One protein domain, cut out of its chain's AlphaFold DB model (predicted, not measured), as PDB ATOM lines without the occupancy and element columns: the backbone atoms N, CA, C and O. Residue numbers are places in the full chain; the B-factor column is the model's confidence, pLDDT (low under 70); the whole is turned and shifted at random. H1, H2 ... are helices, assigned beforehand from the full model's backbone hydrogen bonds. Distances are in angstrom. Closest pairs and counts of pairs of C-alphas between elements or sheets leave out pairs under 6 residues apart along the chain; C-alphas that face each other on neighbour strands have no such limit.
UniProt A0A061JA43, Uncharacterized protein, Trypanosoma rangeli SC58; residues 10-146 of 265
ATOM      1  N   CYS A  10     148.420 141.886 133.377       87.62
ATOM      2  CA  CYS A  10     149.156 142.660 134.380       87.62
ATOM      3  C   CYS A  10     148.516 144.033 134.632       87.62
ATOM      4  O   CYS A  10     148.401 144.462 135.775       87.62
ATOM      5  N   ALA A  11     148.053 144.707 133.574       89.06
ATOM      6  CA  ALA A  11     147.410 146.014 133.687       89.06
ATOM      7  C   ALA A  11     146.046 145.920 134.386       89.06
ATOM      8  O   ALA A  11     145.726 146.764 135.225       89.06
ATOM      9  N   MET A  12     145.257 144.888 134.065       90.94
ATOM     10  CA  MET A  12     143.983 144.632 134.737       90.94
ATOM     11  C   MET A  12     144.207 144.286 136.209       90.94
ATOM     12  O   MET A  12     143.596 144.902 137.077       90.94
ATOM     13  N   CYS A  13     145.124 143.361 136.498       90.75
ATOM     14  CA  CYS A  13     145.434 142.951 137.862       90.75
ATOM     15  C   CYS A  13     145.919 144.137 138.695       90.75
ATOM     16  O   CYS A  13     145.350 144.390 139.747       90.75
ATOM     17  N   ALA A  14     146.869 144.933 138.198       90.50
ATOM     18  CA  ALA A  14     147.353 146.122 138.904       90.50
ATOM     19  C   ALA A  14     146.244 147.151 139.188       90.50
ATOM     20  O   ALA A  14     146.263 147.820 140.221       90.50
ATOM     21  N   PHE A  15     145.266 147.292 138.287       92.06
ATOM     22  CA  PHE A  15     144.113 148.164 138.511       92.06
ATOM     23  C   PHE A  15     143.175 147.606 139.589       92.06
ATOM     24  O   PHE A  15     142.740 148.346 140.474       92.06
ATOM     25  N   LEU A  16     142.869 146.310 139.513       92.12
ATOM     26  CA  LEU A  16     141.905 145.636 140.378       92.12
ATOM     27  C   LEU A  16     142.433 145.407 141.798       92.12
ATOM     28  O   LEU A  16     141.690 145.603 142.756       92.12
ATOM     29  N   THR A  17     143.713 145.077 141.953       92.38
ATOM     30  CA  THR A  17     144.353 144.876 143.264       92.38
ATOM     31  C   THR A  17     144.772 146.192 143.924       92.38
ATOM     32  O   THR A  17     145.182 146.211 145.090       92.38
ATOM     33  N   ARG A  18     144.639 147.332 143.225       89.81
ATOM     34  CA  ARG A  18     145.012 148.651 143.749       89.81
ATOM     35  C   ARG A  18     144.295 148.928 145.071       89.81
ATOM     36  O   ARG A  18     143.072 148.829 145.154       89.81
ATOM     37  N   ARG A  19     145.056 149.344 146.091       82.56
ATOM     38  CA  ARG A  19     144.565 149.568 147.469       82.56
ATOM     39  C   ARG A  19     143.926 148.319 148.102       82.56
ATOM     40  O   ARG A  19     143.002 148.460 148.892       82.56
ATOM     41  N   ARG A  20     144.399 147.115 147.749       77.50
ATOM     42  CA  ARG A  20     143.936 145.826 148.302       77.50
ATOM     43  C   ARG A  20     142.423 145.598 148.166       77.50
ATOM     44  O   ARG A  20     141.798 145.009 149.037       77.50
ATOM     45  N   ARG A  21     141.819 146.072 147.070       79.00
ATOM     46  CA  ARG A  21     140.378 145.891 146.798       79.00
ATOM     47  C   ARG A  21     139.987 144.430 146.557       79.00
ATOM     48  O   ARG A  21     138.837 144.069 146.786       79.00
ATOM     49  N   MET A  22     140.920 143.625 146.057       90.06
ATOM     50  CA  MET A  22     140.785 142.180 145.893       90.06
ATOM     51  C   MET A  22     142.168 141.532 145.832       90.06
ATOM     52  O   MET A  22     143.161 142.215 145.555       90.06
ATOM     53  N   ASP A  23     142.215 140.231 146.098       90.31
ATOM     54  CA  ASP A  23     143.408 139.407 145.946       90.31
ATOM     55  C   ASP A  23     143.746 139.165 144.462       90.31
ATOM     56  O   ASP A  23     142.948 139.422 143.551       90.31
ATOM     57  N   ILE A  24     144.974 138.702 144.214       88.69
ATOM     58  CA  ILE A  24     145.497 138.515 142.857       88.69
ATOM     59  C   ILE A  24     144.798 137.376 142.107       88.69
ATOM     60  O   ILE A  24     144.611 137.484 140.895       88.69
ATOM     61  N   VAL A  25     144.369 136.322 142.808       88.12
ATOM     62  CA  VAL A  25     143.687 135.171 142.205       88.12
ATOM     63  C   VAL A  25     142.312 135.608 141.713       88.12
ATOM     64  O   VAL A  25     141.995 135.419 140.540       88.12
ATOM     65  N   THR A  26     141.546 136.320 142.539       91.31
ATOM     66  CA  THR A  26     140.266 136.926 142.152       91.31
ATOM     67  C   THR A  26     140.432 137.897 140.983       91.31
ATOM     68  O   THR A  26     139.650 137.855 140.031       91.31
ATOM     69  N   ALA A  27     141.469 138.741 140.991       92.56
ATOM     70  CA  ALA A  27     141.742 139.652 139.877       92.56
ATOM     71  C   ALA A  27     142.044 138.903 138.563       92.56
ATOM     72  O   ALA A  27     141.536 139.288 137.504       92.56
ATOM     73  N   ARG A  28     142.821 137.813 138.624       91.25
ATOM     74  CA  ARG A  28     143.107 136.929 137.481       91.25
ATOM     75  C   ARG A  28     141.843 136.216 136.990       91.25
ATOM     76  O   ARG A  28     141.581 136.224 135.787       91.25
ATOM     77  N   SER A  29     141.010 135.703 137.896       93.12
ATOM     78  CA  SER A  29     139.713 135.088 137.578       93.12
ATOM     79  C   SER A  29     138.761 136.066 136.887       93.12
ATOM     80  O   SER A  29     138.117 135.726 135.894       93.12
ATOM     81  N   LEU A  30     138.693 137.312 137.359       95.25
ATOM     82  CA  LEU A  30     137.875 138.364 136.748       95.25
ATOM     83  C   LEU A  30     138.406 138.778 135.375       95.25
ATOM     84  O   LEU A  30     137.619 139.003 134.455       95.25
ATOM     85  N   TRP A  31     139.727 138.831 135.199       94.56
ATOM     86  CA  TRP A  31     140.334 139.046 133.886       94.56
ATOM     87  C   TRP A  31     140.003 137.906 132.909       94.56
ATOM     88  O   TRP A  31     139.594 138.172 131.776       94.56
ATOM     89  N   LEU A  32     140.089 136.648 133.354       92.81
ATOM     90  CA  LEU A  32     139.696 135.485 132.555       92.81
ATOM     91  C   LEU A  32     138.205 135.538 132.186       92.81
ATOM     92  O   LEU A  32     137.847 135.308 131.029       92.81
ATOM     93  N   ALA A  33     137.342 135.931 133.126       94.62
ATOM     94  CA  ALA A  33     135.915 136.124 132.878       94.62
ATOM     95  C   ALA A  33     135.650 137.216 131.828       94.62
ATOM     96  O   ALA A  33     134.764 137.060 130.989       94.62
ATOM     97  N   CYS A  34     136.444 138.292 131.815       94.75
ATOM     98  CA  CYS A  34     136.372 139.317 130.773       94.75
ATOM     99  C   CYS A  34     136.732 138.750 129.395       94.75
ATOM    100  O   CYS A  34     136.022 139.007 128.424       94.75
ATOM    101  N   CYS A  35     137.807 137.960 129.304       92.12
ATOM    102  CA  CYS A  35     138.189 137.276 128.067       92.12
ATOM    103  C   CYS A  35     137.063 136.364 127.566       92.12
ATOM    104  O   CYS A  35     136.674 136.460 126.403       92.12
ATOM    105  N   LEU A  36     136.498 135.539 128.451       91.06
ATOM    106  CA  LEU A  36     135.395 134.633 128.137       91.06
ATOM    107  C   LEU A  36     134.140 135.383 127.660       91.06
ATOM    108  O   LEU A  36     133.559 135.018 126.638       91.06
ATOM    109  N   ALA A  37     133.735 136.445 128.361       92.81
ATOM    110  CA  ALA A  37     132.567 137.245 127.992       92.81
ATOM    111  C   ALA A  37     132.741 137.904 126.613       92.81
ATOM    112  O   ALA A  37     131.847 137.829 125.770       92.81
ATOM    113  N   CYS A  38     133.917 138.479 126.345       90.75
ATOM    114  CA  CYS A  38     134.252 139.036 125.035       90.75
ATOM    115  C   CYS A  38     134.239 137.970 123.930       90.75
ATOM    116  O   CYS A  38     133.725 138.229 122.845       90.75
ATOM    117  N   TYR A  39     134.774 136.773 124.187       88.56
ATOM    118  CA  TYR A  39     134.773 135.690 123.202       88.56
ATOM    119  C   TYR A  39     133.368 135.199 122.867       88.56
ATOM    120  O   TYR A  39     133.026 135.107 121.690       88.56
ATOM    121  N   ARG A  40     132.524 134.969 123.879       88.19
ATOM    122  CA  ARG A  40     131.110 134.618 123.671       88.19
ATOM    123  C   ARG A  40     130.390 135.674 122.836       88.19
ATOM    124  O   ARG A  40     129.634 135.336 121.934       88.19
ATOM    125  N   ARG A  41     130.672 136.952 123.087       88.62
ATOM    126  CA  ARG A  41     130.088 138.063 122.334       88.62
ATOM    127  C   ARG A  41     130.544 138.107 120.874       88.62
ATOM    128  O   ARG A  41     129.714 138.326 120.000       88.62
ATOM    129  N   LEU A  42     131.825 137.852 120.602       86.62
ATOM    130  CA  LEU A  42     132.342 137.732 119.232       86.62
ATOM    131  C   LEU A  42     131.669 136.578 118.473       86.62
ATOM    132  O   LEU A  42     131.298 136.748 117.315       86.62
ATOM    133  N   LEU A  43     131.445 135.437 119.130       85.62
ATOM    134  CA  LEU A  43     130.720 134.309 118.532       85.62
ATOM    135  C   LEU A  43     129.268 134.659 118.206       85.62
ATOM    136  O   LEU A  43     128.795 134.344 117.120       85.62
ATOM    137  N   LEU A  44     128.576 135.358 119.112       85.19
ATOM    138  CA  LEU A  44     127.208 135.838 118.872       85.19
ATOM    139  C   LEU A  44     127.122 136.826 117.697       85.19
ATOM    140  O   LEU A  44     126.061 136.973 117.102       85.19
ATOM    141  N   GLN A  45     128.229 137.484 117.354       85.50
ATOM    142  CA  GLN A  45     128.348 138.380 116.202       85.50
ATOM    143  C   GLN A  45     128.763 137.654 114.910       85.50
ATOM    144  O   GLN A  45     128.971 138.306 113.891       85.50
ATOM    145  N   GLY A  46     128.892 136.324 114.933       82.44
ATOM    146  CA  GLY A  46     129.242 135.519 113.761       82.44
ATOM    147  C   GLY A  46     130.739 135.460 113.450       82.44
ATOM    148  O   GLY A  46     131.118 134.995 112.378       82.44
ATOM    149  N   HIS A  47     131.615 135.903 114.360       83.81
ATOM    150  CA  HIS A  47     133.054 135.751 114.158       83.81
ATOM    151  C   HIS A  47     133.473 134.281 114.288       83.81
ATOM    152  O   HIS A  47     133.209 133.638 115.304       83.81
ATOM    153  N   ALA A  48     134.199 133.769 113.293       78.44
ATOM    154  CA  ALA A  48     134.816 132.451 113.360       78.44
ATOM    155  C   ALA A  48     136.020 132.479 114.313       78.44
ATOM    156  O   ALA A  48     136.995 133.197 114.087       78.44
ATOM    157  N   LEU A  49     135.954 131.695 115.387       75.69
ATOM    158  CA  LEU A  49     137.062 131.495 116.319       75.69
ATOM    159  C   LEU A  49     137.451 130.018 116.302       75.69
ATOM    160  O   LEU A  49     136.582 129.161 116.426       75.69
ATOM    161  N   SER A  50     138.747 129.711 116.248       71.06
ATOM    162  CA  SER A  50     139.254 128.332 116.382       71.06
ATOM    163  C   SER A  50     138.766 127.649 117.665       71.06
ATOM    164  O   SER A  50     138.545 126.447 117.705       71.06
ATOM    165  N   ASN A  51     138.539 128.447 118.711       68.44
ATOM    166  CA  ASN A  51     138.129 127.989 120.034       68.44
ATOM    167  C   ASN A  51     136.595 127.999 120.203       68.44
ATOM    168  O   ASN A  51     136.107 127.760 121.303       68.44
ATOM    169  N   ALA A  52     135.829 128.303 119.145       63.94
ATOM    170  CA  ALA A  52     134.368 128.389 119.179       63.94
ATOM    171  C   ALA A  52     133.669 127.151 119.772       63.94
ATOM    172  O   ALA A  52     132.747 127.353 120.568       63.94
ATOM    173  N   PRO A  53     134.092 125.900 119.472       63.69
ATOM    174  CA  PRO A  53     133.430 124.712 120.012       63.69
ATOM    175  C   PRO A  53     133.406 124.696 121.542       63.69
ATOM    176  O   PRO A  53     132.397 124.334 122.137       63.69
ATOM    177  N   LEU A  54     134.471 125.191 122.179       67.38
ATOM    178  CA  LEU A  54     134.643 125.211 123.635       67.38
ATOM    179  C   LEU A  54     133.671 126.154 124.346       67.38
ATOM    180  O   LEU A  54     133.400 126.000 125.531       67.38
ATOM    181  N   PHE A  55     133.121 127.122 123.617       71.69
ATOM    182  CA  PHE A  55     132.138 128.069 124.133       71.69
ATOM    183  C   PHE A  55     130.709 127.726 123.697       71.69
ATOM    184  O   PHE A  55     129.799 128.530 123.915       71.69
ATOM    185  N   SER A  56     130.501 126.551 123.089       73.38
ATOM    186  CA  SER A  56     129.172 126.045 122.753       73.38
ATOM    187  C   SER A  56     128.308 125.949 124.007       73.38
ATOM    188  O   SER A  56     128.751 125.438 125.034       73.38
ATOM    189  N   ARG A  57     127.043 126.371 123.910       71.56
ATOM    190  CA  ARG A  57     126.068 126.242 125.007       71.56
ATOM    191  C   ARG A  57     125.825 124.788 125.420       71.56
ATOM    192  O   ARG A  57     125.414 124.559 126.549       71.56
ATOM    193  N   LEU A  58     126.093 123.830 124.528       72.88
ATOM    194  CA  LEU A  58     125.992 122.401 124.832       72.88
ATOM    195  C   LEU A  58     127.104 121.941 125.785       72.88
ATOM    196  O   LEU A  58     126.845 121.160 126.690       72.88
ATOM    197  N   LEU A  59     128.328 122.452 125.611       70.56
ATOM    198  CA  LEU A  59     129.466 122.115 126.475       70.56
ATOM    199  C   LEU A  59     129.522 123.013 127.718       70.56
ATOM    200  O   LEU A  59     129.887 122.566 128.806       70.56
ATOM    201  N   MET A  60     129.134 124.281 127.573       75.25
ATOM    202  CA  MET A  60     129.122 125.310 128.612       75.25
ATOM    203  C   MET A  60     127.726 125.937 128.758       75.25
ATOM    204  O   MET A  60     127.519 127.072 128.309       75.25
ATOM    205  N   PRO A  61     126.761 125.238 129.384       80.00
ATOM    206  CA  PRO A  61     125.460 125.814 129.692       80.00
ATOM    207  C   PRO A  61     125.576 127.013 130.636       80.00
ATOM    208  O   PRO A  61     126.563 127.196 131.358       80.00
ATOM    209  N   GLU A  62     124.535 127.842 130.640       83.56
ATOM    210  CA  GLU A  62     124.421 128.929 131.603       83.56
ATOM    211  C   GLU A  62     124.290 128.372 133.021       83.56
ATOM    212  O   GLU A  62     123.474 127.494 133.293       83.56
ATOM    213  N   LEU A  63     125.110 128.897 133.932       86.50
ATOM    214  CA  LEU A  63     125.157 128.421 135.307       86.50
ATOM    215  C   LEU A  63     124.285 129.291 136.231       86.50
ATOM    216  O   LEU A  63     124.317 130.534 136.134       86.50
ATOM    217  N   PRO A  64     123.544 128.668 137.170       89.44
ATOM    218  CA  PRO A  64     122.736 129.385 138.150       89.44
ATOM    219  C   PRO A  64     123.622 130.178 139.114       89.44
ATOM    220  O   PRO A  64     124.827 129.971 139.193       89.44
ATOM    221  N   SER A  65     123.046 131.117 139.862       89.38
ATOM    222  CA  SER A  65     123.819 131.889 140.843       89.38
ATOM    223  C   SER A  65     124.386 130.980 141.946       89.38
ATOM    224  O   SER A  65     123.596 130.275 142.566       89.38
ATOM    225  N   PRO A  66     125.697 131.033 142.262       88.56
ATOM    226  CA  PRO A  66     126.275 130.243 143.354       88.56
ATOM    227  C   PRO A  66     125.802 130.695 144.739       88.56
ATOM    228  O   PRO A  66     125.900 129.943 145.695       88.56
ATOM    229  N   PHE A  67     125.289 131.921 144.872       89.75
ATOM    230  CA  PHE A  67     124.955 132.541 146.164       89.75
ATOM    231  C   PHE A  67     123.604 132.094 146.734       89.75
ATOM    232  O   PHE A  67     122.834 132.901 147.249       89.75
ATOM    233  N   THR A  68     123.297 130.812 146.573       87.00
ATOM    234  CA  THR A  68     122.099 130.153 147.091       87.00
ATOM    235  C   THR A  68     122.511 128.782 147.623       87.00
ATOM    236  O   THR A  68     123.309 128.124 146.946       87.00
ATOM    237  N   PRO A  69     121.961 128.317 148.761       82.81
ATOM    238  CA  PRO A  69     122.323 127.018 149.339       82.81
ATOM    239  C   PRO A  69     122.137 125.858 148.352       82.81
ATOM    240  O   PRO A  69     122.913 124.909 148.323       82.81
ATOM    241  N   THR A  70     121.152 125.985 147.460       83.19
ATOM    242  CA  THR A  70     120.836 124.994 146.428       83.19
ATOM    243  C   THR A  70     121.896 124.855 145.346       83.19
ATOM    244  O   THR A  70     121.890 123.843 144.666       83.19
ATOM    245  N   HIS A  71     122.760 125.851 145.126       86.06
ATOM    246  CA  HIS A  71     123.691 125.863 143.990       86.06
ATOM    247  C   HIS A  71     125.159 125.976 144.395       86.06
ATOM    248  O   HIS A  71     126.014 125.621 143.588       86.06
ATOM    249  N   ILE A  72     125.479 126.446 145.608       85.56
ATOM    250  CA  ILE A  72     126.872 126.704 146.002       85.56
ATOM    251  C   ILE A  72     127.761 125.459 145.908       85.56
ATOM    252  O   ILE A  72     128.919 125.563 145.518       85.56
ATOM    253  N   ARG A  73     127.219 124.268 146.184       82.38
ATOM    254  CA  ARG A  73     127.974 123.003 146.157       82.38
ATOM    255  C   ARG A  73     128.496 122.629 144.759       82.38
ATOM    256  O   ARG A  73     129.458 121.871 144.654       82.38
ATOM    257  N   GLY A  74     127.927 123.216 143.704       79.75
ATOM    258  CA  GLY A  74     128.392 123.072 142.323       79.75
ATOM    259  C   GLY A  74     129.591 123.960 141.990       79.75
ATOM    260  O   GLY A  74     130.115 123.885 140.888       79.75
ATOM    261  N   TYR A  75     130.032 124.807 142.922       83.38
ATOM    262  CA  TYR A  75     131.153 125.724 142.756       83.38
ATOM    263  C   TYR A  75     132.258 125.348 143.745       83.38
ATOM    264  O   TYR A  75     132.215 125.819 144.881       83.38
ATOM    265  N   PRO A  76     133.240 124.516 143.348       77.12
ATOM    266  CA  PRO A  76     134.180 123.880 144.275       77.12
ATOM    267  C   PRO A  76     134.880 124.868 145.219       77.12
ATOM    268  O   PRO A  76     134.816 124.709 146.435       77.12
ATOM    269  N   ALA A  77     135.438 125.953 144.673       79.44
ATOM    270  CA  ALA A  77     136.151 126.964 145.455       79.44
ATOM    271  C   ALA A  77     135.253 127.703 146.465       79.44
ATOM    272  O   ALA A  77     135.687 128.033 147.565       79.44
ATOM    273  N   LEU A  78     133.986 127.957 146.114       83.06
ATOM    274  CA  LEU A  78     133.039 128.587 147.037       83.06
ATOM    275  C   LEU A  78     132.526 127.584 148.069       83.06
ATOM    276  O   LEU A  78     132.389 127.932 149.237       83.06
ATOM    277  N   ALA A  79     132.269 126.344 147.658       81.25
ATOM    278  CA  ALA A  79     131.799 125.286 148.538       81.25
ATOM    279  C   ALA A  79     132.818 124.956 149.638       81.25
ATOM    280  O   ALA A  79     132.409 124.766 150.779       81.25
ATOM    281  N   ALA A  80     134.113 124.952 149.309       78.56
ATOM    282  CA  ALA A  80     135.205 124.747 150.262       78.56
ATOM    283  C   ALA A  80     135.323 125.879 151.300       78.56
ATOM    284  O   ALA A  80     135.825 125.667 152.396       78.56
ATOM    285  N   SER A  81     134.841 127.084 150.973       81.88
ATOM    286  CA  SER A  81     134.862 128.234 151.889       81.88
ATOM    287  C   SER A  81     133.718 128.243 152.913       81.88
ATOM    288  O   SER A  81     133.716 129.077 153.818       81.88
ATOM    289  N   ILE A  82     132.728 127.353 152.767       81.31
ATOM    290  CA  ILE A  82     131.599 127.253 153.698       81.31
ATOM    291  C   ILE A  82     132.074 126.504 154.947       81.31
ATOM    292  O   ILE A  82     132.523 125.365 154.811       81.31
ATOM    293  N   PRO A  83     131.931 127.069 156.157       75.56
ATOM    294  CA  PRO A  83     132.289 126.342 157.365       75.56
ATOM    295  C   PRO A  83     131.376 125.118 157.552       75.56
ATOM    296  O   PRO A  83     130.169 125.173 157.297       75.56
ATOM    297  N   GLU A  84     131.959 123.993 157.964       75.62
ATOM    298  CA  GLU A  84     131.227 122.739 158.162       75.62
ATOM    299  C   GLU A  84     130.303 122.804 159.388       75.62
ATOM    300  O   GLU A  84     130.617 123.449 160.387       75.62
ATOM    301  N   GLY A  85     129.147 122.131 159.322       70.31
ATOM    302  CA  GLY A  85     128.226 121.999 160.463       70.31
ATOM    303  C   GLY A  85     127.448 123.266 160.843       70.31
ATOM    304  O   GLY A  85     126.928 123.351 161.951       70.31
ATOM    305  N   VAL A  86     127.376 124.252 159.949       76.56
ATOM    306  CA  VAL A  86     126.737 125.547 160.210       76.56
ATOM    307  C   VAL A  86     125.238 125.532 159.887       76.56
ATOM    308  O   VAL A  86     124.819 124.989 158.866       76.56
ATOM    309  N   ASP A  87     124.435 126.193 160.728       81.94
ATOM    310  CA  ASP A  87     122.999 126.385 160.509       81.94
ATOM    311  C   ASP A  87     122.687 127.116 159.192       81.94
ATOM    312  O   ASP A  87     123.377 128.058 158.787       81.94
ATOM    313  N   HIS A  88     121.549 126.776 158.577       80.19
ATOM    314  CA  HIS A  88     121.093 127.376 157.314       80.19
ATOM    315  C   HIS A  88     121.008 128.911 157.334       80.19
ATOM    316  O   HIS A  88     121.249 129.560 156.316       80.19
ATOM    317  N   ALA A  89     120.682 129.518 158.480       83.00
ATOM    318  CA  ALA A  89     120.609 130.973 158.609       83.00
ATOM    319  C   ALA A  89     121.990 131.642 158.490       83.00
ATOM    320  O   ALA A  89     122.132 132.694 157.860       83.00
ATOM    321  N   VAL A  90     123.019 131.018 159.068       83.50
ATOM    322  CA  VAL A  90     124.397 131.520 159.034       83.50
ATOM    323  C   VAL A  90     125.009 131.280 157.654       83.50
ATOM    324  O   VAL A  90     125.638 132.190 157.112       83.50
ATOM    325  N   GLU A  91     124.731 130.130 157.029       85.12
ATOM    326  CA  GLU A  91     125.079 129.874 155.625       85.12
ATOM    327  C   GLU A  91     124.478 130.955 154.710       85.12
ATOM    328  O   GLU A  91     125.187 131.566 153.913       85.12
ATOM    329  N   TYR A  92     123.190 131.277 154.863       86.25
ATOM    330  CA  TYR A  92     122.540 132.308 154.052       86.25
ATOM    331  C   TYR A  92     123.155 133.703 154.246       86.25
ATOM    332  O   TYR A  92     123.353 134.445 153.278       86.25
ATOM    333  N   SER A  93     123.489 134.064 155.489       88.38
ATOM    334  CA  SER A  93     124.169 135.325 155.805       88.38
ATOM    335  C   SER A  93     125.544 135.408 155.133       88.38
ATOM    336  O   SER A  93     125.842 136.392 154.446       88.38
ATOM    337  N   PHE A  94     126.339 134.339 155.238       89.00
ATOM    338  CA  PHE A  94     127.635 134.213 154.574       89.00
ATOM    339  C   PHE A  94     127.502 134.364 153.052       89.00
ATOM    340  O   PHE A  94     128.154 135.218 152.446       89.00
ATOM    341  N   LEU A  95     126.580 133.622 152.431       90.38
ATOM    342  CA  LEU A  95     126.307 133.698 150.992       90.38
ATOM    343  C   LEU A  95     125.921 135.112 150.541       90.38
ATOM    344  O   LEU A  95     126.353 135.569 149.482       90.38
ATOM    345  N   SER A  96     125.121 135.819 151.341       91.25
ATOM    346  CA  SER A  96     124.716 137.201 151.072       91.25
ATOM    347  C   SER A  96     125.905 138.167 151.115       91.25
ATOM    348  O   SER A  96     126.037 139.034 150.244       91.25
ATOM    349  N   GLN A  97     126.814 138.000 152.081       92.06
ATOM    350  CA  GLN A  97     128.039 138.794 152.174       92.06
ATOM    351  C   GLN A  97     128.959 138.550 150.973       92.06
ATOM    352  O   GLN A  97     129.364 139.509 150.308       92.06
ATOM    353  N   VAL A  98     129.218 137.282 150.644       90.81
ATOM    354  CA  VAL A  98     130.041 136.900 149.488       90.81
ATOM    355  C   VAL A  98     129.422 137.430 148.193       90.81
ATOM    356  O   VAL A  98     130.123 138.006 147.359       90.81
ATOM    357  N   ARG A  99     128.093 137.345 148.038       94.19
ATOM    358  CA  ARG A  99     127.380 137.917 146.888       94.19
ATOM    359  C   ARG A  99     127.639 139.413 146.738       94.19
ATOM    360  O   ARG A  99     127.969 139.861 145.643       94.19
ATOM    361  N   ARG A 100     127.481 140.192 147.814       93.94
ATOM    362  CA  ARG A 100     127.703 141.650 147.790       93.94
ATOM    363  C   ARG A 100     129.141 141.985 147.403       93.94
ATOM    364  O   ARG A 100     129.360 142.891 146.600       93.94
ATOM    365  N   GLN A 101     130.105 141.238 147.940       92.88
ATOM    366  CA  GLN A 101     131.517 141.396 147.607       92.88
ATOM    367  C   GLN A 101     131.779 141.118 146.122       92.88
ATOM    368  O   GLN A 101     132.346 141.970 145.434       92.88
ATOM    369  N   VAL A 102     131.310 139.978 145.609       93.31
ATOM    370  CA  VAL A 102     131.474 139.595 144.200       93.31
ATOM    371  C   VAL A 102     130.787 140.592 143.265       93.31
ATOM    372  O   VAL A 102     131.371 140.995 142.261       93.31
ATOM    373  N   GLU A 103     129.576 141.053 143.587       94.81
ATOM    374  CA  GLU A 103     128.893 142.086 142.800       94.81
ATOM    375  C   GLU A 103     129.697 143.396 142.758       94.81
ATOM    376  O   GLU A 103     129.826 144.008 141.694       94.81
ATOM    377  N   GLY A 104     130.290 143.810 143.882       95.00
ATOM    378  CA  GLY A 104     131.187 144.965 143.941       95.00
ATOM    379  C   GLY A 104     132.420 144.798 143.048       95.00
ATOM    380  O   GLY A 104     132.736 145.686 142.251       95.00
ATOM    381  N   GLN A 105     133.083 143.643 143.120       95.19
ATOM    382  CA  GLN A 105     134.254 143.318 142.298       95.19
ATOM    383  C   GLN A 105     133.914 143.282 140.798       95.19
ATOM    384  O   GLN A 105     134.650 143.845 139.980       95.19
ATOM    385  N   LEU A 106     132.766 142.706 140.428       96.38
ATOM    386  CA  LEU A 106     132.268 142.693 139.051       96.38
ATOM    387  C   LEU A 106     131.992 144.107 138.533       96.38
ATOM    388  O   LEU A 106     132.355 144.417 137.400       96.38
ATOM    389  N   ARG A 107     131.399 144.993 139.346       96.44
ATOM    390  CA  ARG A 107     131.138 146.393 138.950       96.44
ATOM    391  C   ARG A 107     132.432 147.155 138.694       96.44
ATOM    392  O   ARG A 107     132.541 147.854 137.689       96.44
ATOM    393  N   VAL A 108     133.428 146.992 139.566       95.44
ATOM    394  CA  VAL A 108     134.755 147.604 139.382       95.44
ATOM    395  C   VAL A 108     135.428 147.071 138.116       95.44
ATOM    396  O   VAL A 108     135.993 147.850 137.350       95.44
ATOM    397  N   THR A 109     135.325 145.767 137.864       96.50
ATOM    398  CA  THR A 109     135.880 145.121 136.665       96.50
ATOM    399  C   THR A 109     135.203 145.616 135.390       96.50
ATOM    400  O   THR A 109     135.874 145.976 134.424       96.50
ATOM    401  N   HIS A 110     133.873 145.715 135.395       96.25
ATOM    402  CA  HIS A 110     133.107 146.243 134.270       96.25
ATOM    403  C   HIS A 110     133.471 147.703 133.974       96.25
ATOM    404  O   HIS A 110     133.745 148.058 132.827       96.25
ATOM    405  N   ALA A 111     133.594 148.535 135.013       94.19
ATOM    406  CA  ALA A 111     134.066 149.909 134.872       94.19
ATOM    407  C   ALA A 111     135.498 149.981 134.308       94.19
ATOM    408  O   ALA A 111     135.785 150.843 133.474       94.19
ATOM    409  N   ALA A 112     136.385 149.064 134.711       93.94
ATOM    410  CA  ALA A 112     137.750 148.981 134.195       93.94
ATOM    411  C   ALA A 112     137.786 148.683 132.687       93.94
ATOM    412  O   ALA A 112     138.558 149.315 131.963       93.94
ATOM    413  N   LEU A 113     136.922 147.782 132.198       93.94
ATOM    414  CA  LEU A 113     136.785 147.492 130.764       93.94
ATOM    415  C   LEU A 113     136.362 148.734 129.974       93.94
ATOM    416  O   LEU A 113     137.004 149.089 128.985       93.94
ATOM    417  N   HIS A 114     135.324 149.433 130.440       92.38
ATOM    418  CA  HIS A 114     134.841 150.662 129.797       92.38
ATOM    419  C   HIS A 114     135.895 151.766 129.805       92.38
ATOM    420  O   HIS A 114     136.091 152.450 128.801       92.38
ATOM    421  N   PHE A 115     136.605 151.934 130.922       92.19
ATOM    422  CA  PHE A 115     137.692 152.902 131.022       92.19
ATOM    423  C   PHE A 115     138.832 152.578 130.050       92.19
ATOM    424  O   PHE A 115     139.319 153.467 129.350       92.19
ATOM    425  N   TYR A 116     139.237 151.308 129.972       91.81
ATOM    426  CA  TYR A 116     140.278 150.862 129.051       91.81
ATOM    427  C   TYR A 116     139.875 151.083 127.595       91.81
ATOM    428  O   TYR A 116     140.652 151.671 126.843       91.81
ATOM    429  N   GLN A 117     138.652 150.699 127.219       90.81
ATOM    430  CA  GLN A 117     138.132 150.923 125.874       90.81
ATOM    431  C   GLN A 117     138.170 152.415 125.518       90.81
ATOM    432  O   GLN A 117     138.790 152.793 124.529       90.81
ATOM    433  N   ARG A 118     137.578 153.277 126.356       90.00
ATOM    434  CA  ARG A 118     137.520 154.728 126.102       90.00
ATOM    435  C   ARG A 118     138.903 155.361 125.969       90.00
ATOM    436  O   ARG A 118     139.071 156.279 125.177       90.00
ATOM    437  N   ARG A 119     139.879 154.900 126.755       90.06
ATOM    438  CA  ARG A 119     141.207 155.521 126.828       90.06
ATOM    439  C   ARG A 119     142.212 154.966 125.822       90.06
ATOM    440  O   ARG A 119     143.081 155.704 125.376       90.06
ATOM    441  N   ARG A 120     142.180 153.661 125.546       87.44
ATOM    442  CA  ARG A 120     143.224 152.964 124.772       87.44
ATOM    443  C   ARG A 120     142.737 152.456 123.424       87.44
ATOM    444  O   ARG A 120     143.568 152.228 122.557       87.44
ATOM    445  N   LEU A 121     141.429 152.275 123.252       87.56
ATOM    446  CA  LEU A 121     140.829 151.729 122.035       87.56
ATOM    447  C   LEU A 121     139.570 152.521 121.642       87.56
ATOM    448  O   LEU A 121     138.495 151.932 121.518       87.56
ATOM    449  N   PRO A 122     139.670 153.849 121.439       84.19
ATOM    450  CA  PRO A 122     138.503 154.687 121.156       84.19
ATOM    451  C   PRO A 122     137.790 154.298 119.850       84.19
ATOM    452  O   PRO A 122     136.587 154.503 119.729       84.19
ATOM    453  N   HIS A 123     138.512 153.696 118.899       86.94
ATOM    454  CA  HIS A 123     137.974 153.233 117.615       86.94
ATOM    455  C   HIS A 123     137.287 151.863 117.690       86.94
ATOM    456  O   HIS A 123     136.596 151.464 116.756       86.94
ATOM    457  N   LEU A 124     137.474 151.118 118.781       84.31
ATOM    458  CA  LEU A 124     136.849 149.814 118.947       84.31
ATOM    459  C   LEU A 124     135.375 150.012 119.304       84.31
ATOM    460  O   LEU A 124     135.058 150.655 120.306       84.31
ATOM    461  N   SER A 125     134.468 149.443 118.505       85.56
ATOM    462  CA  SER A 125     133.028 149.555 118.756       85.56
ATOM    463  C   SER A 125     132.659 149.066 120.163       85.56
ATOM    464  O   SER A 125     133.145 148.038 120.639       85.56
ATOM    465  N   ARG A 126     131.746 149.783 120.832       84.06
ATOM    466  CA  ARG A 126     131.207 149.402 122.155       84.06
ATOM    467  C   ARG A 126     130.531 148.040 122.146       84.06
ATOM    468  O   ARG A 126     130.460 147.403 123.190       84.06
ATOM    469  N   GLN A 127     130.118 147.560 120.977       85.44
ATOM    470  CA  GLN A 127     129.582 146.217 120.821       85.44
ATOM    471  C   GLN A 127     130.604 145.110 121.105       85.44
ATOM    472  O   GLN A 127     130.205 143.959 121.152       85.44
ATOM    473  N   PHE A 128     131.892 145.407 121.269       84.88
ATOM    474  CA  PHE A 128     132.903 144.411 121.632       84.88
ATOM    475  C   PHE A 128     133.182 144.355 123.140       84.88
ATOM    476  O   PHE A 128     133.901 143.467 123.592       84.88
ATOM    477  N   VAL A 129     132.620 145.282 123.922       90.50
ATOM    478  CA  VAL A 129     132.691 145.250 125.388       90.50
ATOM    479  C   VAL A 129     131.468 144.507 125.927       90.50
ATOM    480  O   VAL A 129     130.347 144.828 125.525       90.50
ATOM    481  N   PRO A 130     131.648 143.527 126.828       93.19
ATOM    482  CA  PRO A 130     130.546 142.740 127.345       93.19
ATOM    483  C   PRO A 130     129.622 143.572 128.239       93.19
ATOM    484  O   PRO A 130     130.037 144.519 128.924       93.19
ATOM    485  N   SER A 131     128.349 143.195 128.253       94.38
ATOM    486  CA  SER A 131     127.386 143.699 129.224       94.38
ATOM    487  C   SER A 131     127.757 143.235 130.639       94.38
ATOM    488  O   SER A 131     128.560 142.320 130.840       94.38
ATOM    489  N   PHE A 132     127.168 143.878 131.646       95.75
ATOM    490  CA  PHE A 132     127.380 143.468 133.033       95.75
ATOM    491  C   PHE A 132     126.877 142.036 133.286       95.75
ATOM    492  O   PHE A 132     127.541 141.261 133.973       95.75
ATOM    493  N   ASP A 133     125.747 141.658 132.682       94.69
ATOM    494  CA  ASP A 133     125.181 140.313 132.811       94.69
ATOM    495  C   ASP A 133     126.027 139.252 132.098       94.69
ATOM    496  O   ASP A 133     126.231 138.170 132.651       94.69
ATOM    497  N   GLU A 134     126.586 139.572 130.925       94.06
ATOM    498  CA  GLU A 134     127.529 138.697 130.215       94.06
ATOM    499  C   GLU A 134     128.789 138.453 131.050       94.06
ATOM    500  O   GLU A 134     129.234 137.311 131.186       94.06
ATOM    501  N   LEU A 135     129.335 139.508 131.669       95.81
ATOM    502  CA  LEU A 135     130.481 139.395 132.571       95.81
ATOM    503  C   LEU A 135     130.142 138.548 133.806       95.81
ATOM    504  O   LEU A 135     130.927 137.685 134.196       95.81
ATOM    505  N   ARG A 136     128.959 138.748 134.400       95.50
ATOM    506  CA  ARG A 136     128.482 137.952 135.538       95.50
ATOM    507  C   ARG A 136     128.355 136.472 135.172       95.50
ATOM    508  O   ARG A 136     128.802 135.621 135.936       95.50
ATOM    509  N   GLY A 137     127.770 136.161 134.016       92.94
ATOM    510  CA  GLY A 137     127.638 134.788 133.521       92.94
ATOM    511  C   GLY A 137     128.990 134.134 133.230       92.94
ATOM    512  O   GLY A 137     129.220 132.987 133.609       92.94
ATOM    513  N   ALA A 138     129.921 134.876 132.627       93.00
ATOM    514  CA  ALA A 138     131.284 134.403 132.400       93.00
ATOM    515  C   ALA A 138     132.032 134.138 133.714       93.00
ATOM    516  O   ALA A 138     132.692 133.110 133.843       93.00
ATOM    517  N   TYR A 139     131.883 135.005 134.716       94.69
ATOM    518  CA  TYR A 139     132.524 134.810 136.015       94.69
ATOM    519  C   TYR A 139     132.021 133.557 136.734       94.69
ATOM    520  O   TYR A 139     132.818 132.823 137.308       94.69
ATOM    521  N   ARG A 140     130.725 133.235 136.624       92.50
ATOM    522  CA  ARG A 140     130.195 131.950 137.114       92.50
ATOM    523  C   ARG A 140     130.862 130.758 136.432       92.50
ATOM    524  O   ARG A 140     131.222 129.804 137.106       92.50
ATOM    525  N   THR A 141     131.069 130.822 135.115       89.56
ATOM    526  CA  THR A 141     131.796 129.764 134.390       89.56
ATOM    527  C   THR A 141     133.214 129.599 134.935       89.56
ATOM    528  O   THR A 141     133.628 128.475 135.191       89.56
ATOM    529  N   VAL A 142     133.930 130.700 135.175       90.88
ATOM    530  CA  VAL A 142     135.278 130.661 135.765       90.88
ATOM    531  C   VAL A 142     135.247 130.034 137.161       90.88
ATOM    532  O   VAL A 142     135.989 129.093 137.411       90.88
ATOM    533  N   LEU A 143     134.347 130.467 138.045       88.81
ATOM    534  CA  LEU A 143     134.240 129.908 139.399       88.81
ATOM    535  C   LEU A 143     133.893 128.413 139.429       88.81
ATOM    536  O   LEU A 143     134.251 127.725 140.379       88.81
ATOM    537  N   HIS A 144     133.160 127.923 138.430       85.50
ATOM    538  CA  HIS A 144     132.736 126.527 138.365       85.50
ATOM    539  C   HIS A 144     133.764 125.618 137.680       85.50
ATOM    540  O   HIS A 144     133.812 124.431 137.981       85.50
ATOM    541  N   ARG A 145     134.518 126.130 136.698       84.25
ATOM    542  CA  ARG A 145     135.288 125.292 135.756       84.25
ATOM    543  C   ARG A 145     136.760 125.650 135.628       84.25
ATOM    544  O   ARG A 145     137.494 124.924 134.968       84.25
ATOM    545  N   SER A 146     137.193 126.789 136.168       86.38
ATOM    546  CA  SER A 146     138.608 127.146 136.085       86.38
ATOM    547  C   SER A 146     139.447 126.283 137.016       86.38
ATOM    548  O   SER A 146     139.026 125.928 138.115       86.38
TER     549      SER A 146
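Overview. This is residues 10 to 146 of the 265 residues of an uncharacterized protein of Trypanosoma rangeli SC58 (UniProt A0A061JA43). A long helix, H5, runs along one side of a flat body; H6, in the middle, meets it steeply, H2 crosses H6, and short H1 packs on H5 and H2. Short H3 and H4 lie far from the middle. The 137 printed residues hold six named helices, H1 to H6 in chain order, and no named strand: all helix, compact, radius of gyration of the C-alphas 16.2 A, spans 53 by 40 by 20 A.

Arrangement. H5, residues 88 to 120, touches H6, residues 132 to 145, at a steep tilt of 60 degrees, opposite ways; the closest C-alphas, His 110 and Phe 132, are 6.5 A apart. H6 is the hub. It touches H2, residues 24 to 44, at a steep tilt of 64 degrees, opposite ways, with C-alphas of Ala 33 and Tyr 139 closest at 4.8 A. H6 touches H4, residues 76 to 80, with residues 143 to 144 alone; the closest C-alphas, Pro 76 and His 144, are 6.6 A apart. H1, residues 10 to 16, touches H2, about perpendicular at 74 degrees, closest C-alphas Cys 13 and Ala 27 at 5.3 A. H3, residues 52 to 55, is close to H2 but not clearly touching, closest C-alphas Arg 40 and Phe 55 at 6.6 A. Every O i to N i+4 pair is within hydrogen-bond range in H1, H2, H4, H5 and H6; H3 is too short for one.

Along the chain. H5 spans 46.9 A, from C-alpha 88 at (121.093, 127.376, 157.314); H2 spans 30.3 A and H6 20.0 A, ending at C-alpha 145 (135.288, 125.292, 135.756).

Size, cuts and confidence. The farthest C-alphas, Gly 85 and His 123, are 53.9 A apart. The printed part has no cut; the links H3 to H4 and H5 to H6 are long. Residues 51 to 54 are under pLDDT 70.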